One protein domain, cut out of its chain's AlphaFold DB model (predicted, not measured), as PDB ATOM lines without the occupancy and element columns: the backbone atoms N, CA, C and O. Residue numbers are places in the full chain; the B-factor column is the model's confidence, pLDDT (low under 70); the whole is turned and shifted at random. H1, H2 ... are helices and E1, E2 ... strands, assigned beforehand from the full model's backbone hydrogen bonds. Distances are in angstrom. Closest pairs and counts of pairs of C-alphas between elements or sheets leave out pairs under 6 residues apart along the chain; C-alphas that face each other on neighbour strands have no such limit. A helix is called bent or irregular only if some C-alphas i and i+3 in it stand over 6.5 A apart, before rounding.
ATOM      1  N   GLU A 246     -18.869   6.801   5.600       92.75
ATOM      2  CA  GLU A 246     -18.138   5.720   6.267       92.75
ATOM      3  C   GLU A 246     -18.182   5.917   7.783       92.75
ATOM      4  O   GLU A 246     -18.488   5.002   8.549       92.75
ATOM      5  N   ARG A 247     -18.004   7.162   8.243       93.00
ATOM      6  CA  ARG A 247     -18.121   7.478   9.666       93.00
ATOM      7  C   ARG A 247     -19.540   7.255  10.189       93.00
ATOM      8  O   ARG A 247     -19.694   6.749  11.301       93.00
ATOM      9  N   ARG A 248     -20.581   7.592   9.420       93.56
ATOM     10  CA  ARG A 248     -21.978   7.288   9.788       93.56
ATOM     11  C   ARG A 248     -22.225   5.783   9.853       93.56
ATOM     12  O   ARG A 248     -22.922   5.343  10.764       93.56
ATOM     13  N   LEU A 249     -21.625   4.994   8.961       94.44
ATOM     14  CA  LEU A 249     -21.718   3.533   8.988       94.44
ATOM     15  C   LEU A 249     -21.052   2.931  10.222       94.44
ATOM     16  O   LEU A 249     -21.623   2.046  10.862       94.44
ATOM     17  N   VAL A 250     -19.911   3.475  10.644       95.25
ATOM     18  CA  VAL A 250     -19.302   3.099  11.922       95.25
ATOM     19  C   VAL A 250     -20.238   3.402  13.098       95.25
ATOM     20  O   VAL A 250     -20.432   2.551  13.966       95.25
ATOM     21  N   LEU A 251     -20.869   4.581  13.131       95.12
ATOM     22  CA  LEU A 251     -21.826   4.937  14.190       95.12
ATOM     23  C   LEU A 251     -23.099   4.072  14.157       95.12
ATOM     24  O   LEU A 251     -23.661   3.740  15.206       95.12
ATOM     25  N   PHE A 252     -23.537   3.663  12.969       96.00
ATOM     26  CA  PHE A 252     -24.617   2.701  12.791       96.00
ATOM     27  C   PHE A 252     -24.247   1.325  13.361       96.00
ATOM     28  O   PHE A 252     -25.013   0.750  14.138       96.00
ATOM     29  N   ASN A 253     -23.048   0.827  13.067       96.69
ATOM     30  CA  ASN A 253     -22.547  -0.426  13.626       96.69
ATOM     31  C   ASN A 253     -22.319  -0.344  15.144       96.69
ATOM     32  O   ASN A 253     -22.590  -1.295  15.882       96.69
ATOM     33  N   GLU A 254     -21.920   0.823  15.649       96.44
ATOM     34  CA  GLU A 254     -21.850   1.098  17.084       96.44
ATOM     35  C   GLU A 254     -23.236   0.996  17.749       96.44
ATOM     36  O   GLU A 254     -23.375   0.409  18.830       96.44
ATOM     37  N   CYS A 255     -24.282   1.507  17.086       97.19
ATOM     38  CA  CYS A 255     -25.665   1.324  17.521       97.19
ATOM     39  C   CYS A 255     -26.029  -0.162  17.586       97.19
ATOM     40  O   CYS A 255     -26.553  -0.606  18.609       97.19
ATOM     41  N   ILE A 256     -25.735  -0.938  16.533       97.88
ATOM     42  CA  ILE A 256     -26.076  -2.369  16.474       97.88
ATOM     43  C   ILE A 256     -25.414  -3.115  17.628       97.88
ATOM     44  O   ILE A 256     -26.093  -3.842  18.354       97.88
ATOM     45  N   LEU A 257     -24.110  -2.909  17.828       97.94
ATOM     46  CA  LEU A 257     -23.380  -3.530  18.927       97.94
ATOM     47  C   LEU A 257     -23.946  -3.110  20.284       97.94
ATOM     48  O   LEU A 257     -24.117  -3.960  21.150       97.94
ATOM     49  N   SER A 258     -24.299  -1.838  20.474       97.88
ATOM     50  CA  SER A 258     -24.937  -1.372  21.712       97.88
ATOM     51  C   SER A 258     -26.271  -2.070  21.980       97.88
ATOM     52  O   SER A 258     -26.476  -2.608  23.063       97.88
ATOM     53  N   GLU A 259     -27.162  -2.123  20.991       97.94
ATOM     54  CA  GLU A 259     -28.474  -2.774  21.100       97.94
ATOM     55  C   GLU A 259     -28.363  -4.288  21.325       97.94
ATOM     56  O   GLU A 259     -29.142  -4.878  22.088       97.94
ATOM     57  N   LEU A 260     -27.382  -4.918  20.676       97.81
ATOM     58  CA  LEU A 260     -27.046  -6.326  20.855       97.81
ATOM     59  C   LEU A 260     -26.549  -6.571  22.280       97.81
ATOM     60  O   LEU A 260     -27.073  -7.448  22.962       97.81
ATOM     61  N   MET A 261     -25.611  -5.758  22.764       97.94
ATOM     62  CA  MET A 261     -25.044  -5.870  24.107       97.94
ATOM     63  C   MET A 261     -26.066  -5.605  25.212       97.94
ATOM     64  O   MET A 261     -26.119  -6.367  26.178       97.94
ATOM     65  N   GLU A 262     -26.923  -4.594  25.066       97.50
ATOM     66  CA  GLU A 262     -28.037  -4.337  25.985       97.50
ATOM     67  C   GLU A 262     -29.026  -5.518  26.008       97.50
ATOM     68  O   GLU A 262     -29.525  -5.910  27.066       97.50
ATOM     69  N   SER A 263     -29.291  -6.147  24.860       96.88
ATOM     70  CA  SER A 263     -30.174  -7.318  24.778       96.88
ATOM     71  C   SER A 263     -29.525  -8.577  25.364       96.88
ATOM     72  O   SER A 263     -30.157  -9.271  26.159       96.88
ATOM     73  N   CYS A 264     -28.244  -8.831  25.082       96.50
ATOM     74  CA  CYS A 264     -27.472  -9.893  25.726       96.50
ATOM     75  C   CYS A 264     -27.417  -9.704  27.245       96.50
ATOM     76  O   CYS A 264     -27.576 -10.672  27.983       96.50
ATOM     77  N   ALA A 265     -27.230  -8.474  27.726       97.06
ATOM     78  CA  ALA A 265     -27.185  -8.178  29.154       97.06
ATOM     79  C   ALA A 265     -28.526  -8.459  29.847       97.06
ATOM     80  O   ALA A 265     -28.523  -8.964  30.968       97.06
ATOM     81  N   ARG A 266     -29.659  -8.192  29.183       96.50
ATOM     82  CA  ARG A 266     -30.994  -8.547  29.695       96.50
ATOM     83  C   ARG A 266     -31.221 -10.059  29.752       96.50
ATOM     84  O   ARG A 266     -31.789 -10.546  30.721       96.50
ATOM     85  N   GLU A 267     -30.762 -10.792  28.744       95.31
ATOM     86  CA  GLU A 267     -31.030 -12.232  28.595       95.31
ATOM     87  C   GLU A 267     -30.054 -13.127  29.376       95.31
ATOM     88  O   GLU A 267     -30.418 -14.214  29.823       95.31
ATOM     89  N   LEU A 268     -28.792 -12.712  29.519       96.00
ATOM     90  CA  LEU A 268     -27.707 -13.505  30.117       96.00
ATOM     91  C   LEU A 268     -27.118 -12.887  31.389       96.00
ATOM     92  O   LEU A 268     -26.314 -13.528  32.066       96.00
ATOM     93  N   GLY A 269     -27.486 -11.647  31.702       96.44
ATOM     94  CA  GLY A 269     -26.826 -10.832  32.712       96.44
ATOM     95  C   GLY A 269     -25.639 -10.032  32.145       96.44
ATOM     96  O   GLY A 269     -24.967 -10.461  31.199       96.44
ATOM     97  N   PRO A 270     -25.329  -8.863  32.739       96.19
ATOM     98  CA  PRO A 270     -24.338  -7.921  32.209       96.19
ATOM     99  C   PRO A 270     -22.914  -8.487  32.183       96.19
ATOM    100  O   PRO A 270     -22.144  -8.199  31.268       96.19
ATOM    101  N   TRP A 271     -22.554  -9.327  33.157       96.62
ATOM    102  CA  TRP A 271     -21.218  -9.922  33.222       96.62
ATOM    103  C   TRP A 271     -20.952 -10.860  32.042       96.62
ATOM    104  O   TRP A 271     -19.917 -10.757  31.387       96.62
ATOM    105  N   LYS A 272     -21.915 -11.729  31.726       96.56
ATOM    106  CA  LYS A 272     -21.787 -12.695  30.634       96.56
ATOM    107  C   LYS A 272     -21.828 -12.016  29.269       96.56
ATOM    108  O   LYS A 272     -21.021 -12.332  28.401       96.56
ATOM    109  N   ALA A 273     -22.685 -11.006  29.116       96.25
ATOM    110  CA  ALA A 273     -22.678 -10.143  27.941       96.25
ATOM    111  C   ALA A 273     -21.289  -9.507  27.737       96.25
ATOM    112  O   ALA A 273     -20.693  -9.633  26.667       96.25
ATOM    113  N   LYS A 274     -20.710  -8.904  28.785       97.25
ATOM    114  CA  LYS A 274     -19.357  -8.337  28.722       97.25
ATOM    115  C   LYS A 274     -18.305  -9.375  28.313       97.25
ATOM    116  O   LYS A 274     -17.430  -9.047  27.516       97.25
ATOM    117  N   GLN A 275     -18.382 -10.607  28.820       97.56
ATOM    118  CA  GLN A 275     -17.474 -11.678  28.399       97.56
ATOM    119  C   GLN A 275     -17.578 -11.978  26.903       97.56
ATOM    120  O   GLN A 275     -16.546 -12.116  26.257       97.56
ATOM    121  N   TYR A 276     -18.788 -12.021  26.339       97.62
ATOM    122  CA  TYR A 276     -18.976 -12.292  24.911       97.62
ATOM    123  C   TYR A 276     -18.329 -11.227  24.039       97.62
ATOM    124  O   TYR A 276     -17.647 -11.565  23.074       97.62
ATOM    125  N   LEU A 277     -18.483  -9.954  24.409       97.69
ATOM    126  CA  LEU A 277     -17.802  -8.867  23.715       97.69
ATOM    127  C   LEU A 277     -16.280  -9.022  23.807       97.69
ATOM    128  O   LEU A 277     -15.600  -8.930  22.793       97.69
ATOM    129  N   LEU A 278     -15.736  -9.313  24.993       97.69
ATOM    130  CA  LEU A 278     -14.291  -9.502  25.166       97.69
ATOM    131  C   LEU A 278     -13.755 -10.706  24.377       97.69
ATOM    132  O   LEU A 278     -12.670 -10.620  23.802       97.69
ATOM    133  N   TRP A 279     -14.501 -11.810  24.309       98.06
ATOM    134  CA  TRP A 279     -14.142 -12.971  23.490       98.06
ATOM    135  C   TRP A 279     -14.204 -12.662  21.997       98.06
ATOM    136  O   TRP A 279     -13.313 -13.073  21.257       98.06
ATOM    137  N   ALA A 280     -15.217 -11.917  21.549       97.69
ATOM    138  CA  ALA A 280     -15.327 -11.481  20.162       97.69
ATOM    139  C   ALA A 280     -14.165 -10.553  19.778       97.69
ATOM    140  O   ALA A 280     -13.502 -10.802  18.774       97.69
ATOM    141  N   ILE A 281     -13.845  -9.563  20.621       97.31
ATOM    142  CA  ILE A 281     -12.682  -8.677  20.454       97.31
ATOM    143  C   ILE A 281     -11.392  -9.501  20.371       97.31
ATOM    144  O   ILE A 281     -10.618  -9.345  19.431       97.31
ATOM    145  N   SER A 282     -11.175 -10.422  21.313       97.31
ATOM    146  CA  SER A 282      -9.952 -11.237  21.373       97.31
ATOM    147  C   SER A 282      -9.756 -12.115  20.133       97.31
ATOM    148  O   SER A 282      -8.619 -12.400  19.762       97.31
ATOM    149  N   ALA A 283     -10.844 -12.534  19.483       97.38
ATOM    150  CA  ALA A 283     -10.785 -13.342  18.269       97.38
ATOM    151  C   ALA A 283     -10.321 -12.548  17.034       97.38
ATOM    152  O   ALA A 283      -9.735 -13.140  16.131       97.38
ATOM    153  N   VAL A 284     -10.543 -11.228  16.995       96.88
ATOM    154  CA  VAL A 284     -10.232 -10.386  15.821       96.88
ATOM    155  C   VAL A 284      -9.068  -9.415  16.037       96.88
ATOM    156  O   VAL A 284      -8.473  -8.963  15.061       96.88
ATOM    157  N   ILE A 285      -8.687  -9.132  17.290       96.44
ATOM    158  CA  ILE A 285      -7.703  -8.094  17.654       96.44
ATOM    159  C   ILE A 285      -6.332  -8.266  16.985       96.44
ATOM    160  O   ILE A 285      -5.657  -7.281  16.713       96.44
ATOM    161  N   LYS A 286      -5.916  -9.507  16.693       95.12
ATOM    162  CA  LYS A 286      -4.632  -9.776  16.020       95.12
ATOM    163  C   LYS A 286      -4.607  -9.277  14.578       95.12
ATOM    164  O   LYS A 286      -3.558  -8.871  14.106       95.12
ATOM    165  N   GLN A 287      -5.745  -9.360  13.893       94.38
ATOM    166  CA  GLN A 287      -5.893  -8.915  12.508       94.38
ATOM    167  C   GLN A 287      -6.329  -7.448  12.444       94.38
ATOM    168  O   GLN A 287      -6.001  -6.766  11.489       94.38
ATOM    169  N   ASN A 288      -7.063  -6.976  13.458       93.94
ATOM    170  CA  ASN A 288      -7.660  -5.641  13.502       93.94
ATOM    171  C   ASN A 288      -7.406  -5.005  14.887       93.94
ATOM    172  O   ASN A 288      -8.277  -5.059  15.765       93.94
ATOM    173  N   PRO A 289      -6.215  -4.430  15.142       91.75
ATOM    174  CA  PRO A 289      -5.836  -3.951  16.477       91.75
ATOM    175  C   PRO A 289      -6.724  -2.826  17.023       91.75
ATOM    176  O   PRO A 289      -6.930  -2.725  18.234       91.75
ATOM    177  N   TRP A 290      -7.298  -1.997  16.147       88.81
ATOM    178  CA  TRP A 290      -8.179  -0.891  16.532       88.81
ATOM    179  C   TRP A 290      -9.457  -1.370  17.243       88.81
ATOM    180  O   TRP A 290     -10.053  -0.600  17.994       88.81
ATOM    181  N   VAL A 291      -9.841  -2.649  17.118       93.56
ATOM    182  CA  VAL A 291     -10.980  -3.244  17.844       93.56
ATOM    183  C   VAL A 291     -10.794  -3.145  19.364       93.56
ATOM    184  O   VAL A 291     -11.772  -3.069  20.110       93.56
ATOM    185  N   ALA A 292      -9.550  -3.043  19.847       92.31
ATOM    186  CA  ALA A 292      -9.244  -2.764  21.252       92.31
ATOM    187  C   ALA A 292      -9.835  -1.433  21.764       92.31
ATOM    188  O   ALA A 292      -9.930  -1.216  22.973       92.31
ATOM    189  N   ARG A 293     -10.224  -0.529  20.857       93.00
ATOM    190  CA  ARG A 293     -10.836   0.770  21.166       93.00
ATOM    191  C   ARG A 293     -12.345   0.690  21.380       93.00
ATOM    192  O   ARG A 293     -12.930   1.679  21.821       93.00
ATOM    193  N   LEU A 294     -12.967  -0.464  21.121       95.50
ATOM    194  CA  LEU A 294     -14.342  -0.723  21.535       95.50
ATOM    195  C   LEU A 294     -14.415  -0.771  23.063       95.50
ATOM    196  O   LEU A 294     -13.722  -1.548  23.720       95.50
ATOM    197  N   ARG A 295     -15.283   0.054  23.644       94.38
ATOM    198  CA  ARG A 295     -15.496   0.124  25.092       94.38
ATOM    199  C   ARG A 295     -16.952  -0.143  25.418       94.38
ATOM    200  O   ARG A 295     -17.844   0.414  24.792       94.38
ATOM    201  N   LEU A 296     -17.184  -0.953  26.447       94.62
ATOM    202  CA  LEU A 296     -18.511  -1.150  27.022       94.62
ATOM    203  C   LEU A 296     -18.721  -0.154  28.168       94.62
ATOM    204  O   LEU A 296     -17.954  -0.140  29.133       94.62
ATOM    205  N   THR A 297     -19.752   0.679  28.074       94.25
ATOM    206  CA  THR A 297     -20.132   1.622  29.128       94.25
ATOM    207  C   THR A 297     -20.851   0.913  30.281       94.25
ATOM    208  O   THR A 297     -21.257  -0.247  30.182       94.25
ATOM    209  N   LYS A 298     -21.080   1.635  31.388       89.88
ATOM    210  CA  LYS A 298     -21.859   1.131  32.537       89.88
ATOM    211  C   LYS A 298     -23.300   0.747  32.173       89.88
ATOM    212  O   LYS A 298     -23.900  -0.060  32.871       89.88
ATOM    213  N   THR A 299     -23.843   1.306  31.094       90.62
ATOM    214  CA  THR A 299     -25.198   1.019  30.603       90.62
ATOM    215  C   THR A 299     -25.211  -0.066  29.523       90.62
ATOM    216  O   THR A 299     -26.187  -0.171  28.797       90.62
ATOM    217  N   ASN A 300     -24.137  -0.853  29.387       91.38
ATOM    218  CA  ASN A 300     -23.962  -1.874  28.346       91.38
ATOM    219  C   ASN A 300     -24.008  -1.339  26.906       91.38
ATOM    220  O   ASN A 300     -24.255  -2.104  25.977       91.38
ATOM    221  N   ARG A 301     -23.719  -0.049  26.706       95.00
ATOM    222  CA  ARG A 301     -23.543   0.510  25.362       95.00
ATOM    223  C   ARG A 301     -22.119   0.309  24.903       95.00
ATOM    224  O   ARG A 301     -21.191   0.458  25.696       95.00
ATOM    225  N   VAL A 302     -21.952  -0.020  23.636       95.94
ATOM    226  CA  VAL A 302     -20.641  -0.086  23.003       95.94
ATOM    227  C   VAL A 302     -20.351   1.290  22.428       95.94
ATOM    228  O   VAL A 302     -21.201   1.863  21.766       95.94
ATOM    229  N   ILE A 303     -19.172   1.828  22.705       94.81
ATOM    230  CA  ILE A 303     -18.669   3.043  22.067       94.81
ATOM    231  C   ILE A 303     -17.338   2.728  21.405       94.81
ATOM    232  O   ILE A 303     -16.534   1.980  21.971       94.81
ATOM    233  N   ILE A 304     -17.093   3.303  20.232       93.19
ATOM    234  CA  ILE A 304     -15.775   3.267  19.607       93.19
ATOM    235  C   ILE A 304     -15.108   4.634  19.743       93.19
ATOM    236  O   ILE A 304     -15.696   5.670  19.431       93.19
ATOM    237  N   VAL A 305     -13.879   4.641  20.260       89.12
ATOM    238  CA  VAL A 305     -13.053   5.852  20.312       89.12
ATOM    239  C   VAL A 305     -12.167   5.853  19.078       89.12
ATOM    240  O   VAL A 305     -11.287   5.003  18.950       89.12
ATOM    241  N   LEU A 306     -12.431   6.786  18.173       85.62
ATOM    242  CA  LEU A 306     -11.699   6.947  16.924       85.62
ATOM    243  C   LEU A 306     -10.898   8.240  16.951       85.62
ATOM    244  O   LEU A 306     -11.330   9.215  17.562       85.62
ATOM    245  N   GLU A 307      -9.749   8.216  16.290       82.25
ATOM    246  CA  GLU A 307      -8.898   9.386  16.094       82.25
ATOM    247  C   GLU A 307      -9.382  10.184  14.880       82.25
ATOM    248  O   GLU A 307     -10.112   9.662  14.032       82.25
ATOM    249  N   ASP A 308      -9.009  11.461  14.825       74.06
ATOM    250  CA  ASP A 308      -9.529  12.395  13.821       74.06
ATOM    251  C   ASP A 308      -8.898  12.194  12.433       74.06
ATOM    252  O   ASP A 308      -9.481  12.615  11.440       74.06
ATOM    253  N   TYR A 309      -7.751  11.509  12.351       78.38
ATOM    254  CA  TYR A 309      -7.018  11.280  11.099       78.38
ATOM    255  C   TYR A 309      -7.490  10.055  10.303       78.38
ATOM    256  O   TYR A 309      -6.922   9.768   9.253       78.38
ATOM    257  N   TYR A 310      -8.470   9.287  10.794       87.19
ATOM    258  CA  TYR A 310      -8.945   8.113  10.057       87.19
ATOM    259  C   TYR A 310      -9.615   8.529   8.744       87.19
ATOM    260  O   TYR A 310     -10.601   9.274   8.748       87.19
ATOM    261  N   GLY A 311      -9.078   8.022   7.636       87.38
ATOM    262  CA  GLY A 311      -9.622   8.212   6.306       87.38
ATOM    263  C   GLY A 311     -10.802   7.279   6.017       87.38
ATOM    264  O   GLY A 311     -11.195   6.457   6.850       87.38
ATOM    265  N   PRO A 312     -11.418   7.424   4.832       88.06
ATOM    266  CA  PRO A 312     -12.549   6.594   4.423       88.06
ATOM    267  C   PRO A 312     -12.250   5.083   4.436       88.06
ATOM    268  O   PRO A 312     -13.080   4.310   4.905       88.06
ATOM    269  N   GLU A 313     -11.068   4.660   3.985       89.44
ATOM    270  CA  GLU A 313     -10.693   3.238   3.908       89.44
ATOM    271  C   GLU A 313     -10.572   2.594   5.290       89.44
ATOM    272  O   GLU A 313     -11.136   1.524   5.534       89.44
ATOM    273  N   GLU A 314      -9.908   3.267   6.232       91.94
ATOM    274  CA  GLU A 314      -9.803   2.761   7.597       91.94
ATOM    275  C   GLU A 314     -11.179   2.688   8.263       91.94
ATOM    276  O   GLU A 314     -11.457   1.760   9.023       91.94
ATOM    277  N   LEU A 315     -12.070   3.642   7.972       93.62
ATOM    278  CA  LEU A 315     -13.442   3.628   8.482       93.62
ATOM    279  C   LEU A 315     -14.268   2.460   7.914       93.62
ATOM    280  O   LEU A 315     -15.070   1.884   8.655       93.62
ATOM    281  N   ASP A 316     -14.048   2.061   6.661       93.19
ATOM    282  CA  ASP A 316     -14.696   0.886   6.061       93.19
ATOM    283  C   ASP A 316     -14.188  -0.428   6.664       93.19
ATOM    284  O   ASP A 316     -14.982  -1.331   6.968       93.19
ATOM    285  N   GLU A 317     -12.880  -0.533   6.912       94.19
ATOM    286  CA  GLU A 317     -12.298  -1.665   7.641       94.19
ATOM    287  C   GLU A 317     -12.887  -1.747   9.059       94.19
ATOM    288  O   GLU A 317     -13.308  -2.821   9.515       94.19
ATOM    289  N   ILE A 318     -12.996  -0.590   9.726       95.31
ATOM    290  CA  ILE A 318     -13.627  -0.463  11.039       95.31
ATOM    291  C   ILE A 318     -15.063  -0.983  11.005       95.31
ATOM    292  O   ILE A 318     -15.448  -1.830  11.817       95.31
ATOM    293  N   CYS A 319     -15.849  -0.521  10.039       94.75
ATOM    294  CA  CYS A 319     -17.230  -0.938   9.851       94.75
ATOM    295  C   CYS A 319     -17.338  -2.462   9.655       94.75
ATOM    296  O   CYS A 319     -18.034  -3.147  10.412       94.75
ATOM    297  N   THR A 320     -16.569  -3.010   8.713       95.12
ATOM    298  CA  THR A 320     -16.562  -4.440   8.360       95.12
ATOM    299  C   THR A 320     -16.245  -5.331   9.556       95.12
ATOM    300  O   THR A 320     -16.842  -6.391   9.765       95.12
ATOM    301  N   THR A 321     -15.283  -4.932  10.375       96.31
ATOM    302  CA  THR A 321     -14.880  -5.742  11.520       96.31
ATOM    303  C   THR A 321     -15.797  -5.549  12.724       96.31
ATOM    304  O   THR A 321     -15.963  -6.496  13.494       96.31
ATOM    305  N   MET A 322     -16.470  -4.405  12.880       97.06
ATOM    306  CA  MET A 322     -17.559  -4.286  13.859       97.06
ATOM    307  C   MET A 322     -18.703  -5.258  13.540       97.06
ATOM    308  O   MET A 322     -19.205  -5.921  14.453       97.06
ATOM    309  N   ASP A 323     -19.028  -5.448  12.260       95.88
ATOM    310  CA  ASP A 323     -19.963  -6.486  11.817       95.88
ATOM    311  C   ASP A 323     -19.454  -7.904  12.142       95.88
ATOM    312  O   ASP A 323     -20.205  -8.743  12.652       95.88
ATOM    313  N   LYS A 324     -18.155  -8.180  11.946       96.69
ATOM    314  CA  LYS A 324     -17.539  -9.456  12.377       96.69
ATOM    315  C   LYS A 324     -17.668  -9.670  13.889       96.69
ATOM    316  O   LYS A 324     -17.997 -10.777  14.317       96.69
ATOM    317  N   VAL A 325     -17.448  -8.634  14.701       97.94
ATOM    318  CA  VAL A 325     -17.624  -8.692  16.163       97.94
ATOM    319  C   VAL A 325     -19.077  -9.011  16.521       97.94
ATOM    320  O   VAL A 325     -19.310  -9.886  17.357       97.94
ATOM    321  N   ALA A 326     -20.055  -8.377  15.867       97.69
ATOM    322  CA  ALA A 326     -21.475  -8.666  16.077       97.69
ATOM    323  C   ALA A 326     -21.816 -10.133  15.754       97.69
ATOM    324  O   ALA A 326     -22.467 -10.811  16.553       97.69
ATOM    325  N   ASN A 327     -21.307 -10.656  14.634       97.81
ATOM    326  CA  ASN A 327     -21.507 -12.050  14.230       97.81
ATOM    327  C   ASN A 327     -20.876 -13.041  15.226       97.81
ATOM    328  O   ASN A 327     -21.470 -14.070  15.546       97.81
ATOM    329  N   LEU A 328     -19.695 -12.732  15.768       98.25
ATOM    330  CA  LEU A 328     -19.064 -13.553  16.808       98.25
ATOM    331  C   LEU A 328     -19.891 -13.578  18.099       98.25
ATOM    332  O   LEU A 328     -20.054 -14.642  18.700       98.25
ATOM    333  N   ILE A 329     -20.463 -12.440  18.505       98.00
ATOM    334  CA  ILE A 329     -21.377 -12.374  19.653       98.00
ATOM    335  C   ILE A 329     -22.613 -13.252  19.409       98.00
ATOM    336  O   ILE A 329     -23.005 -14.000  20.305       98.00
ATOM    337  N   GLU A 330     -23.191 -13.234  18.204       97.88
ATOM    338  CA  GLU A 330     -24.309 -14.117  17.840       97.88
ATOM    339  C   GLU A 330     -23.933 -15.605  17.925       97.88
ATOM    340  O   GLU A 330     -24.725 -16.417  18.413       97.88
ATOM    341  N   ILE A 331     -22.718 -15.979  17.513       98.19
ATOM    342  CA  ILE A 331     -22.216 -17.356  17.635       98.19
ATOM    343  C   ILE A 331     -22.133 -17.771  19.110       98.19
ATOM    344  O   ILE A 331     -22.584 -18.863  19.466       98.19
ATOM    345  N   TYR A 332     -21.599 -16.917  19.987       98.00
ATOM    346  CA  TYR A 332     -21.552 -17.202  21.427       98.00
ATOM    347  C   TYR A 332     -22.953 -17.270  22.047       98.00
ATOM    348  O   TYR A 332     -23.234 -18.131  22.880       98.00
ATOM    349  N   LEU A 333     -23.870 -16.415  21.602       97.06
ATOM    350  CA  LEU A 333     -25.265 -16.428  22.033       97.06
ATOM    351  C   LEU A 333     -26.003 -17.691  21.573       97.06
ATOM    352  O   LEU A 333     -26.777 -18.260  22.341       97.06
ATOM    353  N   THR A 334     -25.711 -18.172  20.365       97.88
ATOM    354  CA  THR A 334     -26.273 -19.407  19.803       97.88
ATOM    355  C   THR A 334     -25.904 -20.625  20.641       97.88
ATOM    356  O   THR A 334     -26.761 -21.477  20.874       97.88
ATOM    357  N   LYS A 335     -24.660 -20.693  21.135       96.44
ATOM    358  CA  LYS A 335     -24.194 -21.794  21.996       96.44
ATOM    359  C   LYS A 335     -24.973 -21.883  23.314       96.44
ATOM    360  O   LYS A 335     -25.218 -22.984  23.791       96.44
ATOM    361  N   ASP A 336     -25.421 -20.748  23.847       95.69
ATOM    362  CA  ASP A 336     -26.006 -20.673  25.191       95.69
ATOM    363  C   ASP A 336     -27.534 -20.562  25.228       95.69
ATOM    364  O   ASP A 336     -28.169 -20.984  26.196       95.69
ATOM    365  N   ARG A 337     -28.142 -19.952  24.205       96.31
ATOM    366  CA  ARG A 337     -29.594 -19.696  24.129       96.31
ATOM    367  C   ARG A 337     -30.266 -20.342  22.919       96.31
ATOM    368  O   ARG A 337     -31.478 -20.197  22.748       96.31
ATOM    369  N   GLY A 338     -29.499 -21.053  22.096       96.88
ATOM    370  CA  GLY A 338     -29.965 -21.647  20.851       96.88
ATOM    371  C   GLY A 338     -30.037 -20.643  19.698       96.88
ATOM    372  O   GLY A 338     -30.133 -19.426  19.884       96.88
ATOM    373  N   LYS A 339     -30.012 -21.185  18.477       97.44
ATOM    374  CA  LYS A 339     -29.941 -20.423  17.220       97.44
ATOM    375  C   LYS A 339     -31.095 -19.432  17.057       97.44
ATOM    376  O   LYS A 339     -30.859 -18.267  16.764       97.44
ATOM    377  N   THR A 340     -32.331 -19.868  17.297       97.12
ATOM    378  CA  THR A 340     -33.530 -19.035  17.109       97.12
ATOM    379  C   THR A 340     -33.509 -17.790  17.995       97.12
ATOM    380  O   THR A 340     -33.796 -16.688  17.531       97.12
ATOM    381  N   THR A 341     -33.128 -17.945  19.266       96.12
ATOM    382  CA  THR A 341     -33.050 -16.832  20.218       96.12
ATOM    383  C   THR A 341     -31.959 -15.845  19.823       96.12
ATOM    384  O   THR A 341     -32.201 -14.638  19.829       96.12
ATOM    385  N   ALA A 342     -30.782 -16.354  19.446       97.06
ATOM    386  CA  ALA A 342     -29.656 -15.528  19.030       97.06
ATOM    387  C   ALA A 342     -29.988 -14.708  17.776       97.06
ATOM    388  O   ALA A 342     -29.878 -13.483  17.800       97.06
ATOM    389  N   GLN A 343     -30.517 -15.361  16.739       97.12
ATOM    390  CA  GLN A 343     -30.932 -14.708  15.497       97.12
ATOM    391  C   GLN A 343     -32.011 -13.650  15.728       97.12
ATOM    392  O   GLN A 343     -31.947 -12.573  15.134       97.12
ATOM    393  N   ARG A 344     -32.986 -13.918  16.609       97.69
ATOM    394  CA  ARG A 344     -34.009 -12.934  16.983       97.69
ATOM    395  C   ARG A 344     -33.377 -11.698  17.621       97.69
ATOM    396  O   ARG A 344     -33.685 -10.588  17.204       97.69
ATOM    397  N   ILE A 345     -32.481 -11.883  18.593       97.44
ATOM    398  CA  ILE A 345     -31.813 -10.781  19.300       97.44
ATOM    399  C   ILE A 345     -30.979  -9.931  18.333       97.44
ATOM    400  O   ILE A 345     -31.125  -8.707  18.336       97.44
ATOM    401  N   THR A 346     -30.166 -10.555  17.471       96.81
ATOM    402  CA  THR A 346     -29.369  -9.825  16.473       96.81
ATOM    403  C   THR A 346     -30.261  -9.094  15.471       96.81
ATOM    404  O   THR A 346     -30.056  -7.909  15.203       96.81
ATOM    405  N   SER A 347     -31.284  -9.768  14.936       97.00
ATOM    406  CA  SER A 347     -32.204  -9.177  13.953       97.00
ATOM    407  C   SER A 347     -32.980  -8.002  14.542       97.00
ATOM    408  O   SER A 347     -33.161  -6.980  13.883       97.00
ATOM    409  N   ASP A 348     -33.397  -8.110  15.804       97.56
ATOM    410  CA  ASP A 348     -34.076  -7.035  16.516       97.56
ATOM    411  C   ASP A 348     -33.164  -5.827  16.744       97.56
ATOM    412  O   ASP A 348     -33.613  -4.696  16.539       97.56
ATOM    413  N   ALA A 349     -31.899  -6.044  17.119       97.50
ATOM    414  CA  ALA A 349     -30.907  -4.979  17.260       97.50
ATOM    415  C   ALA A 349     -30.678  -4.249  15.925       97.50
ATOM    416  O   ALA A 349     -30.842  -3.027  15.853       97.50
ATOM    417  N   LYS A 350     -30.421  -5.000  14.844       97.06
ATOM    418  CA  LYS A 350     -30.259  -4.454  13.484       97.06
ATOM    419  C   LYS A 350     -31.487  -3.666  13.040       97.06
ATOM    420  O   LYS A 350     -31.364  -2.532  12.589       97.06
ATOM    421  N   ARG A 351     -32.690  -4.213  13.237       97.12
ATOM    422  CA  ARG A 351     -33.951  -3.551  12.876       97.12
ATOM    423  C   ARG A 351     -34.177  -2.251  13.649       97.12
ATOM    424  O   ARG A 351     -34.631  -1.275  13.053       97.12
ATOM    425  N   ARG A 352     -33.891  -2.218  14.958       97.06
ATOM    426  CA  ARG A 352     -34.025  -0.996  15.775       97.06
ATOM    427  C   ARG A 352     -33.046   0.083  15.326       97.06
ATOM    428  O   ARG A 352     -33.468   1.221  15.131       97.06
ATOM    429  N   CYS A 353     -31.786  -0.275  15.090       96.38
ATOM    430  CA  CYS A 353     -30.807   0.677  14.577       96.38
ATOM    431  C   CYS A 353     -31.139   1.140  13.161       96.38
ATOM    432  O   CYS A 353     -31.057   2.332  12.912       96.38
ATOM    433  N   ASN A 354     -31.610   0.263  12.269       94.94
ATOM    434  CA  ASN A 354     -32.001   0.656  10.914       94.94
ATOM    435  C   ASN A 354     -33.128   1.695  10.924       94.94
ATOM    436  O   ASN A 354     -33.045   2.698  10.232       94.94
ATOM    437  N   ARG A 355     -34.143   1.516  11.779       94.38
ATOM    438  CA  ARG A 355     -35.211   2.517  11.957       94.38
ATOM    439  C   ARG A 355     -34.704   3.847  12.505       94.38
ATOM    440  O   ARG A 355     -35.276   4.881  12.205       94.38
ATOM    441  N   LYS A 356     -33.681   3.812  13.361       93.00
ATOM    442  CA  LYS A 356     -33.078   5.021  13.928       93.00
ATOM    443  C   LYS A 356     -32.178   5.729  12.917       93.00
ATOM    444  O   LYS A 356     -32.071   6.946  12.978       93.00
ATOM    445  N   TRP A 357     -31.507   4.969  12.052       92.88
ATOM    446  CA  TRP A 357     -30.430   5.466  11.202       92.88
ATOM    447  C   TRP A 357     -30.793   5.650   9.727       92.88
ATOM    448  O   TRP A 357     -30.014   6.279   9.016       92.88
ATOM    449  N   SER A 358     -31.955   5.162   9.277       89.81
ATOM    450  CA  SER A 358     -32.394   5.220   7.874       89.81
ATOM    451  C   SER A 358     -32.239   6.607   7.266       89.81
ATOM    452  O   SER A 358     -31.708   6.745   6.169       89.81
ATOM    453  N   ASP A 359     -32.616   7.636   8.020       86.69
ATOM    454  CA  ASP A 359     -32.661   9.014   7.533       86.69
ATOM    455  C   ASP A 359     -31.265   9.647   7.403       86.69
ATOM    456  O   ASP A 359     -31.105  10.657   6.721       86.69
ATOM    457  N   TYR A 360     -30.244   9.058   8.034       86.56
ATOM    458  CA  TYR A 360     -28.854   9.532   7.976       86.56
ATOM    459  C   TYR A 360     -27.995   8.741   6.982       86.56
ATOM    460  O   TYR A 360     -26.872   9.153   6.682       86.56
ATOM    461  N   LEU A 361     -28.518   7.612   6.492       84.50
ATOM    462  CA  LEU A 361     -27.864   6.692   5.561       84.50
ATOM    463  C   LEU A 361     -28.478   6.747   4.150       84.50
ATOM    464  O   LEU A 361     -28.171   5.898   3.321       84.50
ATOM    465  N   ILE A 362     -29.329   7.744   3.867       69.31
ATOM    466  CA  ILE A 362     -30.008   7.925   2.569       69.31
ATOM    467  C   ILE A 362     -29.004   7.986   1.404       69.31
ATOM    468  O   ILE A 362     -29.311   7.529   0.307       69.31
ATOM    469  N   ASP A 363     -27.781   8.457   1.657       63.41
ATOM    470  CA  ASP A 363     -26.712   8.565   0.658       63.41
ATOM    471  C   ASP A 363     -26.201   7.204   0.118       63.41
ATOM    472  O   ASP A 363     -25.382   7.213  -0.804       63.41
ATOM    473  N   LEU A 364     -26.656   6.068   0.679       54.38
ATOM    474  CA  LEU A 364     -26.408   4.695   0.192       54.38
ATOM    475  C   LEU A 364     -27.427   4.194  -0.841       54.38
ATOM    476  O   LEU A 364     -27.211   3.145  -1.438       54.38
ATOM    477  N   ALA A 365     -28.570   4.865  -0.993       37.12
ATOM    478  CA  ALA A 365     -29.650   4.402  -1.867       37.12
ATOM    479  C   ALA A 365     -29.480   4.837  -3.337       37.12
ATOM    480  O   ALA A 365     -30.427   4.701  -4.112       37.12
TER     481      ALA A 365
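This is residues 246 to 365 of the 366 residues of an uncharacterized protein of Thorarchaeota archaeon (strain OWC) (UniProt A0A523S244). Three long helices, H1, H4 and H5, form a bundle, with H4 and H5 meeting near their joined ends and spreading apart as a V towards their other ends. On the side of H1 and H4 away from H5 sit the smaller parts: H2 crosses H4 steeply, the short E1 E2 hairpin packs on H1 through E2, and H3 lies beyond. The printed part has 120 residues with five named helices and two named strands, in the order H1 H2 H3 E1 E2 H4 H5; the sheet, E1 - E2, is antiparallel and the class is mostly helix. The whole is compact, with a radius of gyration of the C-alphas of 13.8 A and spans of 38 by 32 by 24 A.

E1, residues 294 to 296, and E2, residues 302 to 304, form an antiparallel hairpin; N 295 and O 303 are within hydrogen-bond range at 2.8 A, as are N 303 and O 295 at 2.8 A. The closest C-alphas of E2 and H1, residues 246 to 268, are those of Val 302 and Ser 258, 4.7 A apart. H1 touches the hub H4, residues 312 to 337, at a shallow tilt of 15 degrees, the same way; their closest C-alphas, Val 250 and Cys 319, are 5.0 A apart. H5, residues 339 to 360, touches H1 at a tilt of 37 degrees, only just steep, opposite ways; the closest C-alphas, Ala 349 and Glu 259, are 5.1 A apart. H4 and H5 form a helical hairpin at a shallow tilt of 31 degrees, touching with residues 326 to 334 and 339 to 346 alone; the closest C-alphas, Thr 334 and Ala 342, are 5.2 A apart. H2, residues 270 to 284, touches H4 at a steep tilt of 52 degrees, opposite ways, with Ala 280 and Val 325 the closest C-alphas at 5.4 A. H3, residues 289 to 293, touches H4, with Trp 290 and Ile 318 the closest C-alphas at 7.7 A, and is apart from H1. In H1 and H2 every O i to N i+4 pair is within hydrogen-bond range, in H4 21 of 22 and in H5 16 of 18; H3 has 0 of 1, but 2 of 2 O i to N i+3 pairs.

H1 begins at C-alpha 246 (-18.138, 5.720, 6.267) and is 32.1 A long. H2 measures 21.8 A, H3 8.3 A, E1 6.9 A and E2 6.8 A. H4 is 37.0 A long. H5, 31.4 A long, ends at C-alpha 360 (-28.854, 9.532, 7.976); it has a kink of 32 degrees near residue 354 and is irregular, with C-alphas 356 and 359 7.6 A apart.

The two C-alphas farthest apart, those of Tyr 309 and Gly 338, are 41.3 A apart. The printed part has no cut and no long link. Its mean pLDDT is 93.4; residues 362 to 365 are under 70.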